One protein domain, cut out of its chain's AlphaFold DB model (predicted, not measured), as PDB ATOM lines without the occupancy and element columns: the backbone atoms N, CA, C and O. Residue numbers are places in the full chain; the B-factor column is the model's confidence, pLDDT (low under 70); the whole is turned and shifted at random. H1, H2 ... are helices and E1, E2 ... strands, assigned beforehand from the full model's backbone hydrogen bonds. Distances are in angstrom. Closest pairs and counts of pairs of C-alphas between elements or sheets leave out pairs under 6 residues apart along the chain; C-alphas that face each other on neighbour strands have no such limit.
ATOM      1  N   CYS A  44     196.948 332.813 229.375       86.75
ATOM      2  CA  CYS A  44     195.812 333.680 229.097       86.75
ATOM      3  C   CYS A  44     196.142 334.656 227.963       86.75
ATOM      4  O   CYS A  44     197.303 334.991 227.712       86.75
ATOM      5  N   ARG A  45     195.109 335.141 227.270       88.06
ATOM      6  CA  ARG A  45     195.222 336.224 226.285       88.06
ATOM      7  C   ARG A  45     194.419 337.420 226.768       88.06
ATOM      8  O   ARG A  45     193.304 337.240 227.243       88.06
ATOM      9  N   ALA A  46     194.977 338.611 226.604       86.56
ATOM     10  CA  ALA A  46     194.314 339.867 226.936       86.56
ATOM     11  C   ALA A  46     194.713 340.956 225.929       86.56
ATOM     12  O   ALA A  46     195.772 340.881 225.304       86.56
ATOM     13  N   GLY A  47     193.857 341.954 225.742       85.94
ATOM     14  CA  GLY A  47     194.147 343.189 225.024       85.94
ATOM     15  C   GLY A  47     194.700 344.284 225.939       85.94
ATOM     16  O   GLY A  47     194.781 344.139 227.157       85.94
ATOM     17  N   PHE A  48     195.074 345.422 225.350       83.94
ATOM     18  CA  PHE A  48     195.351 346.621 226.145       83.94
ATOM     19  C   PHE A  48     194.059 347.158 226.759       83.94
ATOM     20  O   PHE A  48     193.062 347.310 226.057       83.94
ATOM     21  N   GLY A  49     194.100 347.486 228.048       78.88
ATOM     22  CA  GLY A  49     192.931 347.942 228.804       78.88
ATOM     23  C   GLY A  49     191.967 346.840 229.249       78.88
ATOM     24  O   GLY A  49     191.036 347.150 229.988       78.88
ATOM     25  N   ASP A  50     192.196 345.581 228.864       83.31
ATOM     26  CA  ASP A  50     191.476 344.451 229.452       83.31
ATOM     27  C   ASP A  50     191.948 344.227 230.890       83.31
ATOM     28  O   ASP A  50     193.136 344.325 231.196       83.31
ATOM     29  N   ILE A  51     191.007 343.891 231.772       78.81
ATOM     30  CA  ILE A  51     191.290 343.594 233.178       78.81
ATOM     31  C   ILE A  51     191.624 342.117 233.291       78.81
ATOM     32  O   ILE A  51     190.782 341.269 232.999       78.81
ATOM     33  N   THR A  52     192.839 341.798 233.725       82.50
ATOM     34  CA  THR A  52     193.278 340.405 233.890       82.50
ATOM     35  C   THR A  52     193.930 340.198 235.254       82.50
ATOM     36  O   THR A  52     194.860 340.928 235.610       82.50
ATOM     37  N   ASP A  53     193.483 339.190 236.016       82.12
ATOM     38  CA  ASP A  53     194.245 338.697 237.170       82.12
ATOM     39  C   ASP A  53     195.383 337.814 236.664       82.12
ATOM     40  O   ASP A  53     195.246 336.614 236.443       82.12
ATOM     41  N   MET A  54     196.538 338.432 236.456       77.25
ATOM     42  CA  MET A  54     197.711 337.752 235.910       77.25
ATOM     43  C   MET A  54     198.290 336.684 236.855       77.25
ATOM     44  O   MET A  54     199.223 336.003 236.459       77.25
ATOM     45  N   ARG A  55     197.775 336.535 238.086       77.62
ATOM     46  CA  ARG A  55     198.153 335.448 239.010       77.62
ATOM     47  C   ARG A  55     197.412 334.148 238.713       77.62
ATOM     48  O   ARG A  55     197.880 333.084 239.102       77.62
ATOM     49  N   GLU A  56     196.254 334.236 238.062       79.50
ATOM     50  CA  GLU A  56     195.468 333.070 237.641       79.50
ATOM     51  C   GLU A  56     196.039 332.422 236.368       79.50
ATOM     52  O   GLU A  56     195.594 331.355 235.950       79.50
ATOM     53  N   CYS A  57     197.049 333.054 235.770       79.12
ATOM     54  CA  CYS A  57     197.688 332.653 234.528       79.12
ATOM     55  C   CYS A  57     199.200 332.496 234.752       79.12
ATOM     56  O   CYS A  57     199.804 333.305 235.450       79.12
ATOM     57  N   GLU A  58     199.847 331.511 234.121       79.00
ATOM     58  CA  GLU A  58     201.325 331.427 234.141       79.00
ATOM     59  C   GLU A  58     201.943 332.616 233.402       79.00
ATOM     60  O   GLU A  58     202.910 333.250 233.825       79.00
ATOM     61  N   THR A  59     201.337 332.903 232.252       86.19
ATOM     62  CA  THR A  59     201.714 333.958 231.327       86.19
ATOM     63  C   THR A  59     200.457 334.576 230.732       86.19
ATOM     64  O   THR A  59     199.470 333.893 230.449       86.19
ATOM     65  N   VAL A  60     200.500 335.886 230.509       89.62
ATOM     66  CA  VAL A  60     199.470 336.636 229.795       89.62
ATOM     67  C   VAL A  60     200.067 337.169 228.504       89.62
ATOM     68  O   VAL A  60     200.954 338.025 228.499       89.62
ATOM     69  N   ALA A  61     199.580 336.651 227.383       89.31
ATOM     70  CA  ALA A  61     199.942 337.126 226.063       89.31
ATOM     71  C   ALA A  61     199.098 338.359 225.709       89.31
ATOM     72  O   ALA A  61     197.932 338.243 225.329       89.31
ATOM     73  N   LEU A  62     199.722 339.533 225.787       85.69
ATOM     74  CA  LEU A  62     199.214 340.786 225.225       85.69
ATOM     75  C   LEU A  62     199.566 340.871 223.728       85.69
ATOM     76  O   LEU A  62     200.432 340.116 223.267       85.69
ATOM     77  N   PRO A  63     198.976 341.788 222.932       83.69
ATOM     78  CA  PRO A  63     199.235 341.854 221.492       83.69
ATOM     79  C   PRO A  63     200.730 341.890 221.139       83.69
ATOM     80  O   PRO A  63     201.167 341.156 220.258       83.69
ATOM     81  N   ARG A  64     201.533 342.655 221.892       85.31
ATOM     82  CA  ARG A  64     202.979 342.830 221.649       85.31
ATOM     83  C   ARG A  64     203.883 342.351 222.785       85.31
ATOM     84  O   ARG A  64     205.102 342.426 222.661       85.31
ATOM     85  N   PHE A  65     203.303 341.830 223.864       89.19
ATOM     86  CA  PHE A  65     204.044 341.476 225.073       89.19
ATOM     87  C   PHE A  65     203.657 340.103 225.599       89.19
ATOM     88  O   PHE A  65     202.564 339.597 225.337       89.19
ATOM     89  N   ILE A  66     204.559 339.525 226.372       91.56
ATOM     90  CA  ILE A  66     204.268 338.437 227.295       91.56
ATOM     91  C   ILE A  66     204.489 339.006 228.687       91.56
ATOM     92  O   ILE A  66     205.555 339.551 228.961       91.56
ATOM     93  N   VAL A  67     203.479 338.905 229.542       90.88
ATOM     94  CA  VAL A  67     203.596 339.252 230.955       90.88
ATOM     95  C   VAL A  67     203.624 337.962 231.757       90.88
ATOM     96  O   VAL A  67     202.739 337.127 231.609       90.88
ATOM     97  N   GLN A  68     204.639 337.794 232.592       91.62
ATOM     98  CA  GLN A  68     204.804 336.652 233.479       91.62
ATOM     99  C   GLN A  68     204.732 337.134 234.923       91.62
ATOM    100  O   GLN A  68     205.427 338.080 235.299       91.62
ATOM    101  N   PHE A  69     203.914 336.481 235.740       88.81
ATOM    102  CA  PHE A  69     203.919 336.717 237.177       88.81
ATOM    103  C   PHE A  69     205.132 336.024 237.808       88.81
ATOM    104  O   PHE A  69     205.316 334.821 237.646       88.81
ATOM    105  N   ILE A  70     205.974 336.788 238.505       89.88
ATOM    106  CA  ILE A  70     207.207 336.274 239.125       89.88
ATOM    107  C   ILE A  70     206.974 335.937 240.605       89.88
ATOM    108  O   ILE A  70     207.627 335.058 241.157       89.88
ATOM    109  N   GLY A  71     206.041 336.630 241.263       87.12
ATOM    110  CA  GLY A  71     205.711 336.395 242.666       87.12
ATOM    111  C   GLY A  71     205.278 337.657 243.400       87.12
ATOM    112  O   GLY A  71     205.083 338.723 242.811       87.12
ATOM    113  N   THR A  72     205.151 337.548 244.719       84.69
ATOM    114  CA  THR A  72     204.784 338.669 245.590       84.69
ATOM    115  C   THR A  72     205.926 339.079 246.508       84.69
ATOM    116  O   THR A  72     206.659 338.222 246.991       84.69
ATOM    117  N   SER A  73     206.039 340.370 246.811       86.06
ATOM    118  CA  SER A  73     206.981 340.910 247.796       86.06
ATOM    119  C   SER A  73     206.265 341.821 248.796       86.06
ATOM    120  O   SER A  73     205.199 342.362 248.508       86.06
ATOM    121  N   GLN A  74     206.841 341.980 249.987       82.06
ATOM    122  CA  GLN A  74     206.404 342.956 250.988       82.06
ATOM    123  C   GLN A  74     207.548 343.953 251.206       82.06
ATOM    124  O   GLN A  74     208.568 343.570 251.780       82.06
ATOM    125  N   PRO A  75     207.442 345.206 250.724       71.44
ATOM    126  CA  PRO A  75     208.569 346.145 250.748       71.44
ATOM    127  C   PRO A  75     208.926 346.638 252.145       71.44
ATOM    128  O   PRO A  75     210.052 347.066 252.379       71.44
ATOM    129  N   THR A  76     207.956 346.651 253.059       70.81
ATOM    130  CA  THR A  76     208.124 347.254 254.379       70.81
ATOM    131  C   THR A  76     207.491 346.361 255.438       70.81
ATOM    132  O   THR A  76     206.265 346.241 255.469       70.81
ATOM    133  N   PRO A  77     208.297 345.743 256.318       69.31
ATOM    134  CA  PRO A  77     207.781 345.000 257.459       69.31
ATOM    135  C   PRO A  77     206.846 345.876 258.304       69.31
ATOM    136  O   PRO A  77     207.188 347.006 258.643       69.31
ATOM    137  N   GLY A  78     205.659 345.365 258.634       63.19
ATOM    138  CA  GLY A  78     204.678 346.058 259.480       63.19
ATOM    139  C   GLY A  78     203.715 347.005 258.752       63.19
ATOM    140  O   GLY A  78     202.707 347.386 259.341       63.19
ATOM    141  N   ILE A  79     203.953 347.333 257.477       63.91
ATOM    142  CA  ILE A  79     202.940 347.969 256.621       63.91
ATOM    143  C   ILE A  79     202.245 346.850 255.837       63.91
ATOM    144  O   ILE A  79     202.948 346.046 255.221       63.91
ATOM    145  N   PRO A  80     200.899 346.769 255.811       63.81
ATOM    146  CA  PRO A  80     200.164 345.750 255.058       63.81
ATOM    147  C   PRO A  80     200.195 346.038 253.544       63.81
ATOM    148  O   PRO A  80     199.165 346.130 252.883       63.81
ATOM    149  N   MET A  81     201.394 346.211 252.989       69.81
ATOM    150  CA  MET A  81     201.631 346.468 251.580       69.81
ATOM    151  C   MET A  81     202.140 345.200 250.902       69.81
ATOM    152  O   MET A  81     203.216 344.696 251.224       69.81
ATOM    153  N   LEU A  82     201.366 344.707 249.940       76.81
ATOM    154  CA  LEU A  82     201.725 343.569 249.106       76.81
ATOM    155  C   LEU A  82     201.999 344.076 247.692       76.81
ATOM    156  O   LEU A  82     201.167 344.761 247.098       76.81
ATOM    157  N   CYS A  83     203.164 343.736 247.155       82.19
ATOM    158  CA  CYS A  83     203.512 344.018 245.774       82.19
ATOM    159  C   CYS A  83     203.454 342.757 244.942       82.19
ATOM    160  O   CYS A  83     203.937 341.702 245.352       82.19
ATOM    161  N   TRP A  84     202.885 342.880 243.756       84.69
ATOM    162  CA  TRP A  84     202.898 341.845 242.742       84.69
ATOM    163  C   TRP A  84     203.947 342.196 241.700       84.69
ATOM    164  O   TRP A  84     203.996 343.325 241.210       84.69
ATOM    165  N   ASN A  85     204.825 341.237 241.426       88.56
ATOM    166  CA  ASN A  85     205.994 341.432 240.586       88.56
ATOM    167  C   ASN A  85     205.795 340.701 239.264       88.56
ATOM    168  O   ASN A  85     205.436 339.519 239.239       88.56
ATOM    169  N   TYR A  86     206.054 341.411 238.176       89.56
ATOM    170  CA  TYR A  86     205.834 340.945 236.818       89.56
ATOM    171  C   TYR A  86     207.095 341.105 235.986       89.56
ATOM    172  O   TYR A  86     207.780 342.122 236.090       89.56
ATOM    173  N   ARG A  87     207.359 340.133 235.111       93.50
ATOM    174  CA  ARG A  87     208.315 340.261 234.011       93.50
ATOM    175  C   ARG A  87     207.537 340.507 232.739       93.50
ATOM    176  O   ARG A  87     206.609 339.767 232.428       93.50
ATOM    177  N   ILE A  88     207.920 341.529 231.997       92.38
ATOM    178  CA  ILE A  88     207.277 341.891 230.741       92.38
ATOM    179  C   ILE A  88     208.318 341.747 229.655       92.38
ATOM    180  O   ILE A  88     209.365 342.382 229.733       92.38
ATOM    181  N   THR A  89     208.009 340.951 228.641       94.12
ATOM    182  CA  THR A  89     208.895 340.698 227.508       94.12
ATOM    183  C   THR A  89     208.223 341.159 226.224       94.12
ATOM    184  O   THR A  89     207.105 340.740 225.915       94.12
ATOM    185  N   ALA A  90     208.890 342.020 225.460       91.19
ATOM    186  CA  ALA A  90     208.467 342.408 224.120       91.19
ATOM    187  C   ALA A  90     208.659 341.239 223.148       91.19
ATOM    188  O   ALA A  90     209.743 340.670 223.045       91.19
ATOM    189  N   LYS A  91     207.600 340.871 222.419       90.50
ATOM    190  CA  LYS A  91     207.622 339.711 221.508       90.50
ATOM    191  C   LYS A  91     208.563 339.895 220.318       90.50
ATOM    192  O   LYS A  91     209.100 338.919 219.817       90.50
ATOM    193  N   GLU A  92     208.718 341.133 219.854       90.50
ATOM    194  CA  GLU A  92     209.464 341.458 218.630       90.50
ATOM    195  C   GLU A  92     210.975 341.582 218.876       90.50
ATOM    196  O   GLU A  92     211.766 341.204 218.021       90.50
ATOM    197  N   THR A  93     211.375 342.103 220.036       91.62
ATOM    198  CA  THR A  93     212.774 342.439 220.357       91.62
ATOM    199  C   THR A  93     213.377 341.542 221.434       91.62
ATOM    200  O   THR A  93     214.574 341.623 221.692       91.62
ATOM    201  N   ALA A  94     212.553 340.724 222.098       91.44
ATOM    202  CA  ALA A  94     212.896 339.985 223.312       91.44
ATOM    203  C   ALA A  94     213.403 340.863 224.477       91.44
ATOM    204  O   ALA A  94     213.846 340.329 225.496       91.44
ATOM    205  N   ALA A  95     213.307 342.195 224.372       92.12
ATOM    206  CA  ALA A  95     213.618 343.094 225.473       92.12
ATOM    207  C   ALA A  95     212.687 342.804 226.651       92.12
ATOM    208  O   ALA A  95     211.497 342.536 226.459       92.12
ATOM    209  N   SER A  96     213.223 342.863 227.869       93.94
ATOM    210  CA  SER A  96     212.446 342.591 229.074       93.94
ATOM    211  C   SER A  96     212.676 343.624 230.166       93.94
ATOM    212  O   SER A  96     213.725 344.263 230.234       93.94
ATOM    213  N   THR A  97     211.662 343.801 231.005       94.25
ATOM    214  CA  THR A  97     211.711 344.653 232.192       94.25
ATOM    215  C   THR A  97     210.888 344.030 233.312       94.25
ATOM    216  O   THR A  97     209.957 343.259 233.054       94.25
ATOM    217  N   GLU A  98     211.236 344.353 234.553       93.38
ATOM    218  CA  GLU A  98     210.497 343.923 235.735       93.38
ATOM    219  C   GLU A  98     209.752 345.102 236.351       93.38
ATOM    220  O   GLU A  98     210.271 346.215 236.460       93.38
ATOM    221  N   VAL A  99     208.503 344.857 236.735       89.19
ATOM    222  CA  VAL A  99     207.616 345.875 237.291       89.19
ATOM    223  C   VAL A  99     206.949 345.330 238.540       89.19
ATOM    224  O   VAL A  99     206.390 344.233 238.535       89.19
ATOM    225  N   SER A 100     206.981 346.127 239.602       86.81
ATOM    226  CA  SER A 100     206.270 345.857 240.847       86.81
ATOM    227  C   SER A 100     205.059 346.773 240.959       86.81
ATOM    228  O   SER A 100     205.190 347.996 240.874       86.81
ATOM    229  N   GLN A 101     203.891 346.185 241.196       82.38
ATOM    230  CA  GLN A 101     202.670 346.909 241.522       82.38
ATOM    231  C   GLN A 101     202.306 346.649 242.975       82.38
ATOM    232  O   GLN A 101     201.948 345.535 243.348       82.38
ATOM    233  N   CYS A 102     202.454 347.679 243.798       77.50
ATOM    234  CA  CYS A 102     202.237 347.615 245.234       77.50
ATOM    235  C   CYS A 102     200.849 348.128 245.591       77.50
ATOM    236  O   CYS A 102     200.462 349.201 245.138       77.50
ATOM    237  N   HIS A 103     200.139 347.386 246.436       72.88
ATOM    238  CA  HIS A 103     198.881 347.820 247.028       72.88
ATOM    239  C   HIS A 103     199.002 347.813 248.552       72.88
ATOM    240  O   HIS A 103     199.524 346.864 249.135       72.88
ATOM    241  N   THR A 104     198.487 348.842 249.218       61.81
ATOM    242  CA  THR A 104     198.422 348.936 250.692       61.81
ATOM    243  C   THR A 104     197.180 348.256 251.276       61.81
ATOM    244  O   THR A 104     196.938 348.316 252.476       61.81
ATOM    245  N   GLY A 105     196.363 347.628 250.421       53.41
ATOM    246  CA  GLY A 105     195.046 347.104 250.799       53.41
ATOM    247  C   GLY A 105     193.940 348.154 250.678       53.41
ATOM    248  O   GLY A 105     192.765 347.802 250.728       53.41
ATOM    249  N   GLU A 106     194.316 349.410 250.441       50.88
ATOM    250  CA  GLU A 106     193.438 350.466 249.952       50.88
ATOM    251  C   GLU A 106     193.412 350.424 248.419       50.88
ATOM    252  O   GLU A 106     194.340 349.936 247.769       50.88
ATOM    253  N   LEU A 107     192.275 350.805 247.851       55.66
ATOM    254  CA  LEU A 107     191.920 350.526 246.468       55.66
ATOM    255  C   LEU A 107     192.851 351.264 245.481       55.66
ATOM    256  O   LEU A 107     193.063 352.463 245.608       55.66
ATOM    257  N   GLY A 108     193.341 350.565 244.451       64.12
ATOM    258  CA  GLY A 108     194.011 351.191 243.302       64.12
ATOM    259  C   GLY A 108     195.540 351.268 243.374       64.12
ATOM    260  O   GLY A 108     196.180 350.887 244.351       64.12
ATOM    261  N   GLY A 109     196.134 351.743 242.278       73.31
ATOM    262  CA  GLY A 109     197.574 351.954 242.145       73.31
ATOM    263  C   GLY A 109     198.024 351.886 240.689       73.31
ATOM    264  O   GLY A 109     197.670 350.952 239.968       73.31
ATOM    265  N   GLU A 110     198.833 352.854 240.261       80.25
ATOM    266  CA  GLU A 110     199.397 352.892 238.912       80.25
ATOM    267  C   GLU A 110     200.927 352.879 238.943       80.25
ATOM    268  O   GLU A 110     201.559 353.495 239.808       80.25
ATOM    269  N   ARG A 111     201.532 352.178 237.983       84.94
ATOM    270  CA  ARG A 111     202.983 352.105 237.827       84.94
ATOM    271  C   ARG A 111     203.365 352.310 236.372       84.94
ATOM    272  O   ARG A 111     203.034 351.493 235.516       84.94
ATOM    273  N   GLU A 112     204.102 353.382 236.113       88.81
ATOM    274  CA  GLU A 112     204.738 353.606 234.818       88.81
ATOM    275  C   GLU A 112     206.057 352.826 234.729       88.81
ATOM    276  O   GLU A 112     206.776 352.667 235.722       88.81
ATOM    277  N   PHE A 113     206.373 352.343 233.532       87.38
ATOM    278  CA  PHE A 113     207.644 351.709 233.206       87.38
ATOM    279  C   PHE A 113     207.987 351.925 231.730       87.38
ATOM    280  O   PHE A 113     207.133 352.289 230.918       87.38
ATOM    281  N   GLN A 114     209.250 351.687 231.378       90.00
ATOM    282  CA  GLN A 114     209.720 351.752 229.998       90.00
ATOM    283  C   GLN A 114     210.097 350.370 229.473       90.00
ATOM    284  O   GLN A 114     210.665 349.552 230.198       90.00
ATOM    285  N   LEU A 115     209.803 350.137 228.197       86.62
ATOM    286  CA  LEU A 115     210.216 348.952 227.453       86.62
ATOM    287  C   LEU A 115     210.468 349.359 225.997       86.62
ATOM    288  O   LEU A 115     209.627 350.031 225.399       86.62
ATOM    289  N   ASP A 116     211.632 349.010 225.444       87.94
ATOM    290  CA  ASP A 116     212.082 349.467 224.114       87.94
ATOM    291  C   ASP A 116     211.956 350.987 223.903       87.94
ATOM    292  O   ASP A 116     211.475 351.463 222.872       87.94
ATOM    293  N   GLY A 117     212.329 351.770 224.920       85.81
ATOM    294  CA  GLY A 117     212.281 353.235 224.868       85.81
ATOM    295  C   GLY A 117     210.870 353.827 224.777       85.81
ATOM    296  O   GLY A 117     210.721 355.008 224.467       85.81
ATOM    297  N   LYS A 118     209.823 353.030 225.026       88.25
ATOM    298  CA  LYS A 118     208.428 353.484 225.039       88.25
ATOM    299  C   LYS A 118     207.837 353.372 226.443       88.25
ATOM    300  O   LYS A 118     208.071 352.358 227.106       88.25
ATOM    301  N   PRO A 119     207.066 354.377 226.894       90.06
ATOM    302  CA  PRO A 119     206.395 354.323 228.180       90.06
ATOM    303  C   PRO A 119     205.122 353.477 228.105       90.06
ATOM    304  O   PRO A 119     204.380 353.505 227.116       90.06
ATOM    305  N   TYR A 120     204.859 352.763 229.189       89.31
ATOM    306  CA  TYR A 120     203.662 351.966 229.423       89.31
ATOM    307  C   TYR A 120     203.239 352.117 230.878       89.31
ATOM    308  O   TYR A 120     204.048 352.462 231.741       89.31
ATOM    309  N   THR A 121     201.975 351.819 231.158       89.31
ATOM    310  CA  THR A 121     201.415 351.941 232.504       89.31
ATOM    311  C   THR A 121     200.664 350.673 232.898       89.31
ATOM    312  O   THR A 121     199.835 350.169 232.138       89.31
ATOM    313  N   PHE A 122     200.945 350.183 234.104       85.38
ATOM    314  CA  PHE A 122     200.107 349.236 234.835       85.38
ATOM    315  C   PHE A 122     199.128 349.986 235.719       85.38
ATOM    316  O   PHE A 122     199.519 350.937 236.392       85.38
ATOM    317  N   LEU A 123     197.880 349.539 235.741       80.81
ATOM    318  CA  LEU A 123     196.802 350.182 236.477       80.81
ATOM    319  C   LEU A 123     195.930 349.103 237.134       80.81
ATOM    320  O   LEU A 123     195.688 348.052 236.535       80.81
ATOM    321  N   PHE A 124     195.568 349.300 238.398       77.69
ATOM    322  CA  PHE A 124     194.865 348.310 239.215       77.69
ATOM    323  C   PHE A 124     193.352 348.527 239.166       77.69
ATOM    324  O   PHE A 124     192.804 349.294 239.962       77.69
ATOM    325  N   ASP A 125     192.668 347.837 238.253       70.62
ATOM    326  CA  ASP A 125     191.312 348.240 237.898       70.62
ATOM    327  C   ASP A 125     190.261 347.857 238.953       70.62
ATOM    328  O   ASP A 125     190.097 346.700 239.346       70.62
ATOM    329  N   LEU A 126     189.487 348.864 239.354       67.75
ATOM    330  CA  LEU A 126     188.336 348.783 240.252       67.75
ATOM    331  C   LEU A 126     186.998 348.827 239.509       67.75
ATOM    332  O   LEU A 126     185.939 348.846 240.137       67.75
ATOM    333  N   SER A 127     187.002 348.891 238.177       63.91
ATOM    334  CA  SER A 127     185.806 349.128 237.363       63.91
ATOM    335  C   SER A 127     184.742 348.037 237.498       63.91
ATOM    336  O   SER A 127     183.568 348.274 237.210       63.91
ATOM    337  N   LYS A 128     185.124 346.855 237.995       69.69
ATOM    338  CA  LYS A 128     184.218 345.747 238.332       69.69
ATOM    339  C   LYS A 128     183.562 345.889 239.704       69.69
ATOM    340  O   LYS A 128     182.789 345.023 240.096       69.69
ATOM    341  N   GLY A 129     183.824 346.987 240.406       72.00
ATOM    342  CA  GLY A 129     183.298 347.274 241.728       72.00
ATOM    343  C   GLY A 129     184.194 346.747 242.843       72.00
ATOM    344  O   GLY A 129     185.331 346.325 242.643       72.00
ATOM    345  N   CYS A 130     183.655 346.783 244.052       77.75
ATOM    346  CA  CYS A 130     184.345 346.434 245.284       77.75
ATOM    347  C   CYS A 130     183.403 345.719 246.241       77.75
ATOM    348  O   CYS A 130     182.178 345.864 246.185       77.75
ATOM    349  N   GLN A 131     184.007 344.991 247.163       77.56
ATOM    350  CA  GLN A 131     183.347 344.266 248.232       77.56
ATOM    351  C   GLN A 131     184.060 344.523 249.559       77.56
ATOM    352  O   GLN A 131     185.216 344.947 249.595       77.56
ATOM    353  N   ARG A 132     183.359 344.272 250.664       73.81
ATOM    354  CA  ARG A 132     183.966 344.245 251.996       73.81
ATOM    355  C   ARG A 132     184.727 342.930 252.154       73.81
ATOM    356  O   ARG A 132     184.149 341.872 251.928       73.81
ATOM    357  N   SER A 133     185.995 342.999 252.543       71.31
ATOM    358  CA  SER A 133     186.726 341.833 253.028       71.31
ATOM    359  C   SER A 133     186.155 341.375 254.370       71.31
ATOM    360  O   SER A 133     185.488 342.140 255.071       71.31
ATOM    361  N   GLU A 134     186.472 340.144 254.760       71.50
ATOM    362  CA  GLU A 134     186.124 339.598 256.080       71.50
ATOM    363  C   GLU A 134     186.689 340.448 257.229       71.50
ATOM    364  O   GLU A 134     186.084 340.563 258.289       71.50
ATOM    365  N   GLN A 135     187.817 341.117 256.990       69.00
ATOM    366  CA  GLN A 135     188.479 342.012 257.942       69.00
ATOM    367  C   GLN A 135     187.870 343.427 257.958       69.00
ATOM    368  O   GLN A 135     188.318 344.296 258.699       69.00
ATOM    369  N   GLY A 136     186.846 343.685 257.138       70.12
ATOM    370  CA  GLY A 136     186.116 344.948 257.119       70.12
ATOM    371  C   GLY A 136     186.713 346.046 256.234       70.12
ATOM    372  O   GLY A 136     186.182 347.157 256.239       70.12
ATOM    373  N   TYR A 137     187.743 345.759 255.439       67.62
ATOM    374  CA  TYR A 137     188.315 346.707 254.474       67.62
ATOM    375  C   TYR A 137     187.611 346.604 253.116       67.62
ATOM    376  O   TYR A 137     187.015 345.575 252.798       67.62
ATOM    377  N   TRP A 138     187.643 347.662 252.305       68.88
ATOM    378  CA  TRP A 138     187.141 347.593 250.930       68.88
ATOM    379  C   TRP A 138     188.219 347.031 250.013       68.88
ATOM    380  O   TRP A 138     189.318 347.563 249.950       68.88
ATOM    381  N   VAL A 139     187.880 345.976 249.282       71.94
ATOM    382  CA  VAL A 139     188.746 345.350 248.280       71.94
ATOM    383  C   VAL A 139     188.020 345.307 246.936       71.94
ATOM    384  O   VAL A 139     186.787 345.335 246.913       71.94
ATOM    385  N   PRO A 140     188.730 345.222 245.803       73.38
ATOM    386  CA  PRO A 140     188.086 345.048 244.505       73.38
ATOM    387  C   PRO A 140     187.239 343.776 244.479       73.38
ATOM    388  O   PRO A 140     187.601 342.755 245.071       73.38
ATOM    389  N   GLN A 141     186.110 343.832 243.777       75.00
ATOM    390  CA  GLN A 141     185.241 342.675 243.571       75.00
ATOM    391  C   GLN A 141     185.913 341.654 242.649       75.00
ATOM    392  O   GLN A 141     185.824 340.454 242.888       75.00
ATOM    393  N   GLN A 142     186.632 342.142 241.639       74.12
ATOM    394  CA  GLN A 142     187.534 341.357 240.809       74.12
ATOM    395  C   GLN A 142     188.929 341.965 240.933       74.12
ATOM    396  O   GLN A 142     189.094 343.167 240.743       74.12
ATOM    397  N   ARG A 143     189.921 341.146 241.281       73.25
ATOM    398  CA  ARG A 143     191.327 341.563 241.273       73.25
ATOM    399  C   ARG A 143     191.816 341.528 239.830       73.25
ATOM    400  O   ARG A 143     191.467 340.610 239.097       73.25
ATOM    401  N   GLY A 144     192.596 342.511 239.407       76.94
ATOM    402  CA  GLY A 144     193.150 342.494 238.063       76.94
ATOM    403  C   GLY A 144     193.883 343.767 237.697       76.94
ATOM    404  O   GLY A 144     193.779 344.790 238.369       76.94
ATOM    405  N   HIS A 145     194.626 343.674 236.601       82.94
ATOM    406  CA  HIS A 145     195.427 344.769 236.078       82.94
ATOM    407  C   HIS A 145     195.019 345.080 234.661       82.94
ATOM    408  O   HIS A 145     194.828 344.167 233.855       82.94
ATOM    409  N   ALA A 146     194.964 346.369 234.365       83.12
ATOM    410  CA  ALA A 146     194.960 346.871 233.012       83.12
ATOM    411  C   ALA A 146     196.397 347.228 232.611       83.12
ATOM    412  O   ALA A 146     197.113 347.928 233.333       83.12
ATOM    413  N   PHE A 147     196.802 346.761 231.433       85.50
ATOM    414  CA  PHE A 147     198.048 347.171 230.790       85.50
ATOM    415  C   PHE A 147     197.738 348.208 229.719       85.50
ATOM    416  O   PHE A 147     196.904 347.957 228.842       85.50
ATOM    417  N   LEU A 148     198.409 349.356 229.765       84.38
ATOM    418  CA  LEU A 148     198.089 350.496 228.913       84.38
ATOM    419  C   LEU A 148     199.312 350.995 228.142       84.38
ATOM    420  O   LEU A 148     200.388 351.146 228.727       84.38
ATOM    421  N   PRO A 149     199.165 351.275 226.834       83.81
ATOM    422  CA  PRO A 149     200.194 351.964 226.079       83.81
ATOM    423  C   PRO A 149     200.260 353.436 226.493       83.81
ATOM    424  O   PRO A 149     199.232 354.114 226.564       83.81
ATOM    425  N   GLY A 150     201.477 353.940 226.684       83.56
ATOM    426  CA  GLY A 150     201.737 355.344 226.968       83.56
ATOM    427  C   GLY A 150     202.031 355.650 228.435       83.56
ATOM    428  O   GLY A 150     201.864 354.822 229.335       83.56
ATOM    429  N   ALA A 151     202.488 356.882 228.640       80.06
ATOM    430  CA  ALA A 151     202.786 357.440 229.948       80.06
ATOM    431  C   ALA A 151     201.511 357.706 230.758       80.06
ATOM    432  O   ALA A 151     200.389 357.718 230.225       80.06
ATOM    433  N   ARG A 152     201.711 357.958 232.054       74.31
ATOM    434  CA  ARG A 152     200.669 358.225 233.052       74.31
ATOM    435  C   ARG A 152     199.665 359.306 232.633       74.31
ATOM    436  O   ARG A 152     198.491 359.260 232.993       74.31
ATOM    437  N   ASP A 153     200.116 360.298 231.880       77.44
ATOM    438  CA  ASP A 153     199.319 361.436 231.424       77.44
ATOM    439  C   ASP A 153     198.614 361.200 230.079       77.44
ATOM    440  O   ASP A 153     197.853 362.057 229.623       77.44
ATOM    441  N   SER A 154     198.803 360.043 229.445       80.31
ATOM    442  CA  SER A 154     198.120 359.712 228.199       80.31
ATOM    443  C   SER A 154     196.597 359.662 228.384       80.31
ATOM    444  O   SER A 154     196.066 359.342 229.451       80.31
ATOM    445  N   ARG A 155     195.845 359.954 227.314       82.50
ATOM    446  CA  ARG A 155     194.370 359.950 227.353       82.50
ATOM    447  C   ARG A 155     193.798 358.607 227.825       82.50
ATOM    448  O   ARG A 155     192.804 358.608 228.548       82.50
ATOM    449  N   ALA A 156     194.402 357.492 227.412       76.12
ATOM    450  CA  ALA A 156     193.967 356.150 227.794       76.12
ATOM    451  C   ALA A 156     194.125 355.918 229.304       76.12
ATOM    452  O   ALA A 156     193.163 355.510 229.955       76.12
ATOM    453  N   VAL A 157     195.291 356.270 229.861       77.94
ATOM    454  CA  VAL A 157     195.568 356.142 231.298       77.94
ATOM    455  C   VAL A 157     194.665 357.060 232.115       77.94
ATOM    456  O   VAL A 157     193.992 356.579 233.023       77.94
ATOM    457  N   ARG A 158     194.531 358.341 231.740       82.31
ATOM    458  CA  ARG A 158     193.614 359.272 232.428       82.31
ATOM    459  C   ARG A 158     192.176 358.760 232.459       82.31
ATOM    460  O   ARG A 158     191.536 358.791 233.500       82.31
ATOM    461  N   THR A 159     191.679 358.238 231.337       79.56
ATOM    462  CA  THR A 159     190.296 357.740 231.247       79.56
ATOM    463  C   THR A 159     190.043 356.570 232.196       79.56
ATOM    464  O   THR A 159     188.974 356.494 232.799       79.56
ATOM    465  N   LEU A 160     190.996 355.643 232.320       73.25
ATOM    466  CA  LEU A 160     190.853 354.504 233.225       73.25
ATOM    467  C   LEU A 160     191.075 354.902 234.682       73.25
ATOM    468  O   LEU A 160     190.278 354.513 235.527       73.25
ATOM    469  N   ARG A 161     192.043 355.774 234.963       77.00
ATOM    470  CA  ARG A 161     192.239 356.345 236.297       77.00
ATOM    471  C   ARG A 161     190.997 357.084 236.801       77.00
ATOM    472  O   ARG A 161     190.587 356.887 237.940       77.00
ATOM    473  N   ASP A 162     190.344 357.878 235.955       81.06
ATOM    474  CA  ASP A 162     189.088 358.551 236.310       81.06
ATOM    475  C   ASP A 162     187.974 357.543 236.641       81.06
ATOM    476  O   ASP A 162     187.121 357.799 237.495       81.06
ATOM    477  N   ARG A 163     187.949 356.389 235.957       75.88
ATOM    478  CA  ARG A 163     187.002 355.302 236.250       75.88
ATOM    479  C   ARG A 163     187.327 354.628 237.578       75.88
ATOM    480  O   ARG A 163     186.400 354.413 238.355       75.88
ATOM    481  N   GLU A 164     188.600 354.359 237.856       75.06
ATOM    482  CA  GLU A 164     189.049 353.811 239.138       75.06
ATOM    483  C   GLU A 164     188.692 354.735 240.294       75.06
ATOM    484  O   GLU A 164     188.027 354.298 241.224       75.06
ATOM    485  N   GLN A 165     189.017 356.025 240.198       77.25
ATOM    486  CA  GLN A 165     188.696 357.006 241.236       77.25
ATOM    487  C   GLN A 165     187.185 357.115 241.477       77.25
ATOM    488  O   GLN A 165     186.730 357.226 242.616       77.25
ATOM    489  N   LYS A 166     186.369 357.051 240.415       79.50
ATOM    490  CA  LYS A 166     184.903 357.021 240.550       79.50
ATOM    491  C   LYS A 166     184.411 355.736 241.209       79.50
ATOM    492  O   LYS A 166     183.489 355.803 242.028       79.50
ATOM    493  N   ALA A 167     184.989 354.589 240.856       76.75
ATOM    494  CA  ALA A 167     184.659 353.300 241.451       76.75
ATOM    495  C   ALA A 167     185.046 353.276 242.935       76.75
ATOM    496  O   ALA A 167     184.201 352.991 243.778       76.75
ATOM    497  N   GLU A 168     186.262 353.699 243.266       75.88
ATOM    498  CA  GLU A 168     186.765 353.872 244.626       75.88
ATOM    499  C   GLU A 168     185.863 354.801 245.452       75.88
ATOM    500  O   GLU A 168     185.384 354.431 246.526       75.88
ATOM    501  N   ALA A 169     185.518 355.978 244.926       78.75
ATOM    502  CA  ALA A 169     184.597 356.893 245.597       78.75
ATOM    503  C   ALA A 169     183.195 356.283 245.790       78.75
ATOM    504  O   ALA A 169     182.503 356.583 246.767       78.75
ATOM    505  N   ALA A 170     182.727 355.432 244.871       79.00
ATOM    506  CA  ALA A 170     181.478 354.692 245.047       79.00
ATOM    507  C   ALA A 170     181.593 353.624 246.152       79.00
ATOM    508  O   ALA A 170     180.654 353.462 246.936       79.00
ATOM    509  N   CYS A 171     182.740 352.953 246.264       75.88
ATOM    510  CA  CYS A 171     183.050 351.993 247.325       75.88
ATOM    511  C   CYS A 171     183.018 352.635 248.705       75.88
ATOM    512  O   CYS A 171     182.291 352.179 249.591       75.88
ATOM    513  N   TYR A 172     183.728 353.753 248.867       75.12
ATOM    514  CA  TYR A 172     183.742 354.486 250.128       75.12
ATOM    515  C   TYR A 172     182.350 354.977 250.524       75.12
ATOM    516  O   TYR A 172     181.937 354.767 251.667       75.12
ATOM    517  N   ARG A 173     181.577 355.538 249.582       77.94
ATOM    518  CA  ARG A 173     180.197 355.983 249.847       77.94
ATOM    519  C   ARG A 173     179.291 354.842 250.316       77.94
ATOM    520  O   ARG A 173     178.562 355.011 251.290       77.94
ATOM    521  N   ARG A 174     179.368 353.659 249.692       69.81
ATOM    522  CA  ARG A 174     178.630 352.462 250.149       69.81
ATOM    523  C   ARG A 174     179.041 352.026 251.558       69.81
ATOM    524  O   ARG A 174     178.200 351.537 252.307       69.81
ATOM    525  N   GLY A 175     180.311 352.203 251.923       64.69
ATOM    526  CA  GLY A 175     180.823 351.904 253.262       64.69
ATOM    527  C   GLY A 175     180.378 352.873 254.347       64.69
ATOM    528  O   GLY A 175     180.282 352.464 255.501       64.69
ATOM    529  N   GLN A 176     180.108 354.127 253.988       62.31
ATOM    530  CA  GLN A 176     179.629 355.150 254.915       62.31
ATOM    531  C   GLN A 176     178.115 355.071 255.136       62.31
ATOM    532  O   GLN A 176     177.668 355.265 256.257       62.31
ATOM    533  N   ALA A 177     177.333 354.704 254.115       58.41
ATOM    534  CA  ALA A 177     175.869 354.617 254.201       58.41
ATOM    535  C   ALA A 177     175.326 353.444 255.053       58.41
ATOM    536  O   ALA A 177     174.116 353.281 255.164       58.41
ATOM    537  N   ARG A 178     176.199 352.590 255.604       53.88
ATOM    538  CA  ARG A 178     175.836 351.441 256.458       53.88
ATOM    539  C   ARG A 178     176.311 351.587 257.913       53.88
ATOM    540  O   ARG A 178     176.361 350.586 258.624       53.88
TER     541      ARG A 178
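AT A GLANCE: This is residues 44 to 178 of the 179 residues of an uncharacterized protein of Tahibacter aquaticus (UniProt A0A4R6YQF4). Two twisted sheets, E1 to E4 and E5, E6 and E9, stand partly face to face as a sandwich, and the long helix H1 runs with residues 155 to 164 along one face of the smaller sheet. The rest of H1 reaches past that sheet to the small hairpin E7 and E8, while residues 44 to 58, with no named element, pair briefly with both E1 and E9. The printed part has 135 residues, with nine strands in chain order and then one helix, in the mixed class. The sheet orders, E1 E2 E3 E4, E5 E6 E9 and E7 E8, are all antiparallel. The whole is compact, with a radius of gyration of the C-alphas of 15.2 A and spans of 52 by 34 by 25 A, only just elongated.

HOW THE PARTS SIT: Residues 44 to 45 pair parallel with residues 60 to 61 of E1, residues 59 to 61. E1, E2 (65 to 73), E3 (82 to 90) and E4 (96 to 103) form a strongly twisted meander, each strand the antiparallel neighbour of the one before. N 60 and O 67 are 2.8 A apart between E1 and E2, N 68 and O 87 2.8 A between E2 and E3, and N 84 and O 101 2.8 A between E3 and E4. E5 (110 to 115) and E6 (118 to 124) are a hairpin, with N 122 and O 111 2.8 A apart. E9 (145 to 149) is E6's other neighbour, with N 146 and O 123 2.8 A apart; residues 51 to 52 pair antiparallel with residues 145 to 146. The two sheets form a sandwich, two sheets face to face, 9.5 A centre to centre where they face each other; the closest C-alphas of E4 and E5 are those of Gln 101 and Arg 111, 6.4 A. E7 (130 to 132) and E8 (138 to 140) are a hairpin, with N 131 and O 139 2.8 A apart. H1 (155 to 176) is on the sheet E5 E6 E9, making two layers, a helix on one face of a sheet, at a height over the sheet of 10.5 A. It runs along the strands, at 15 degrees to E6 on the local plane. The closest C-alphas of E7 and H1 are those of Cys 130 and Cys 171, 6.1 A. In H1 every O i to N i+4 pair is within hydrogen-bond range.

IN THESE COORDINATES: E1 begins at C-alpha 59 (201.714, 333.958, 231.327). E2 is 22.9 A long, E3 25.9 A, E4 23.1 A, E5 16.2 A, E6 20.3 A and E9 13.2 A. H1, 31.6 A long, ends at C-alpha 176 (179.629, 355.150, 254.915).

THE WHOLE: The C-alphas farthest apart are those of Thr 93 and Arg 178, 52.4 A. The printed part has no cut and no long link. The model's mean pLDDT over the printed part is 79.5; values under 70 include residues 77 to 81, 104 to 108 and 174 to 178.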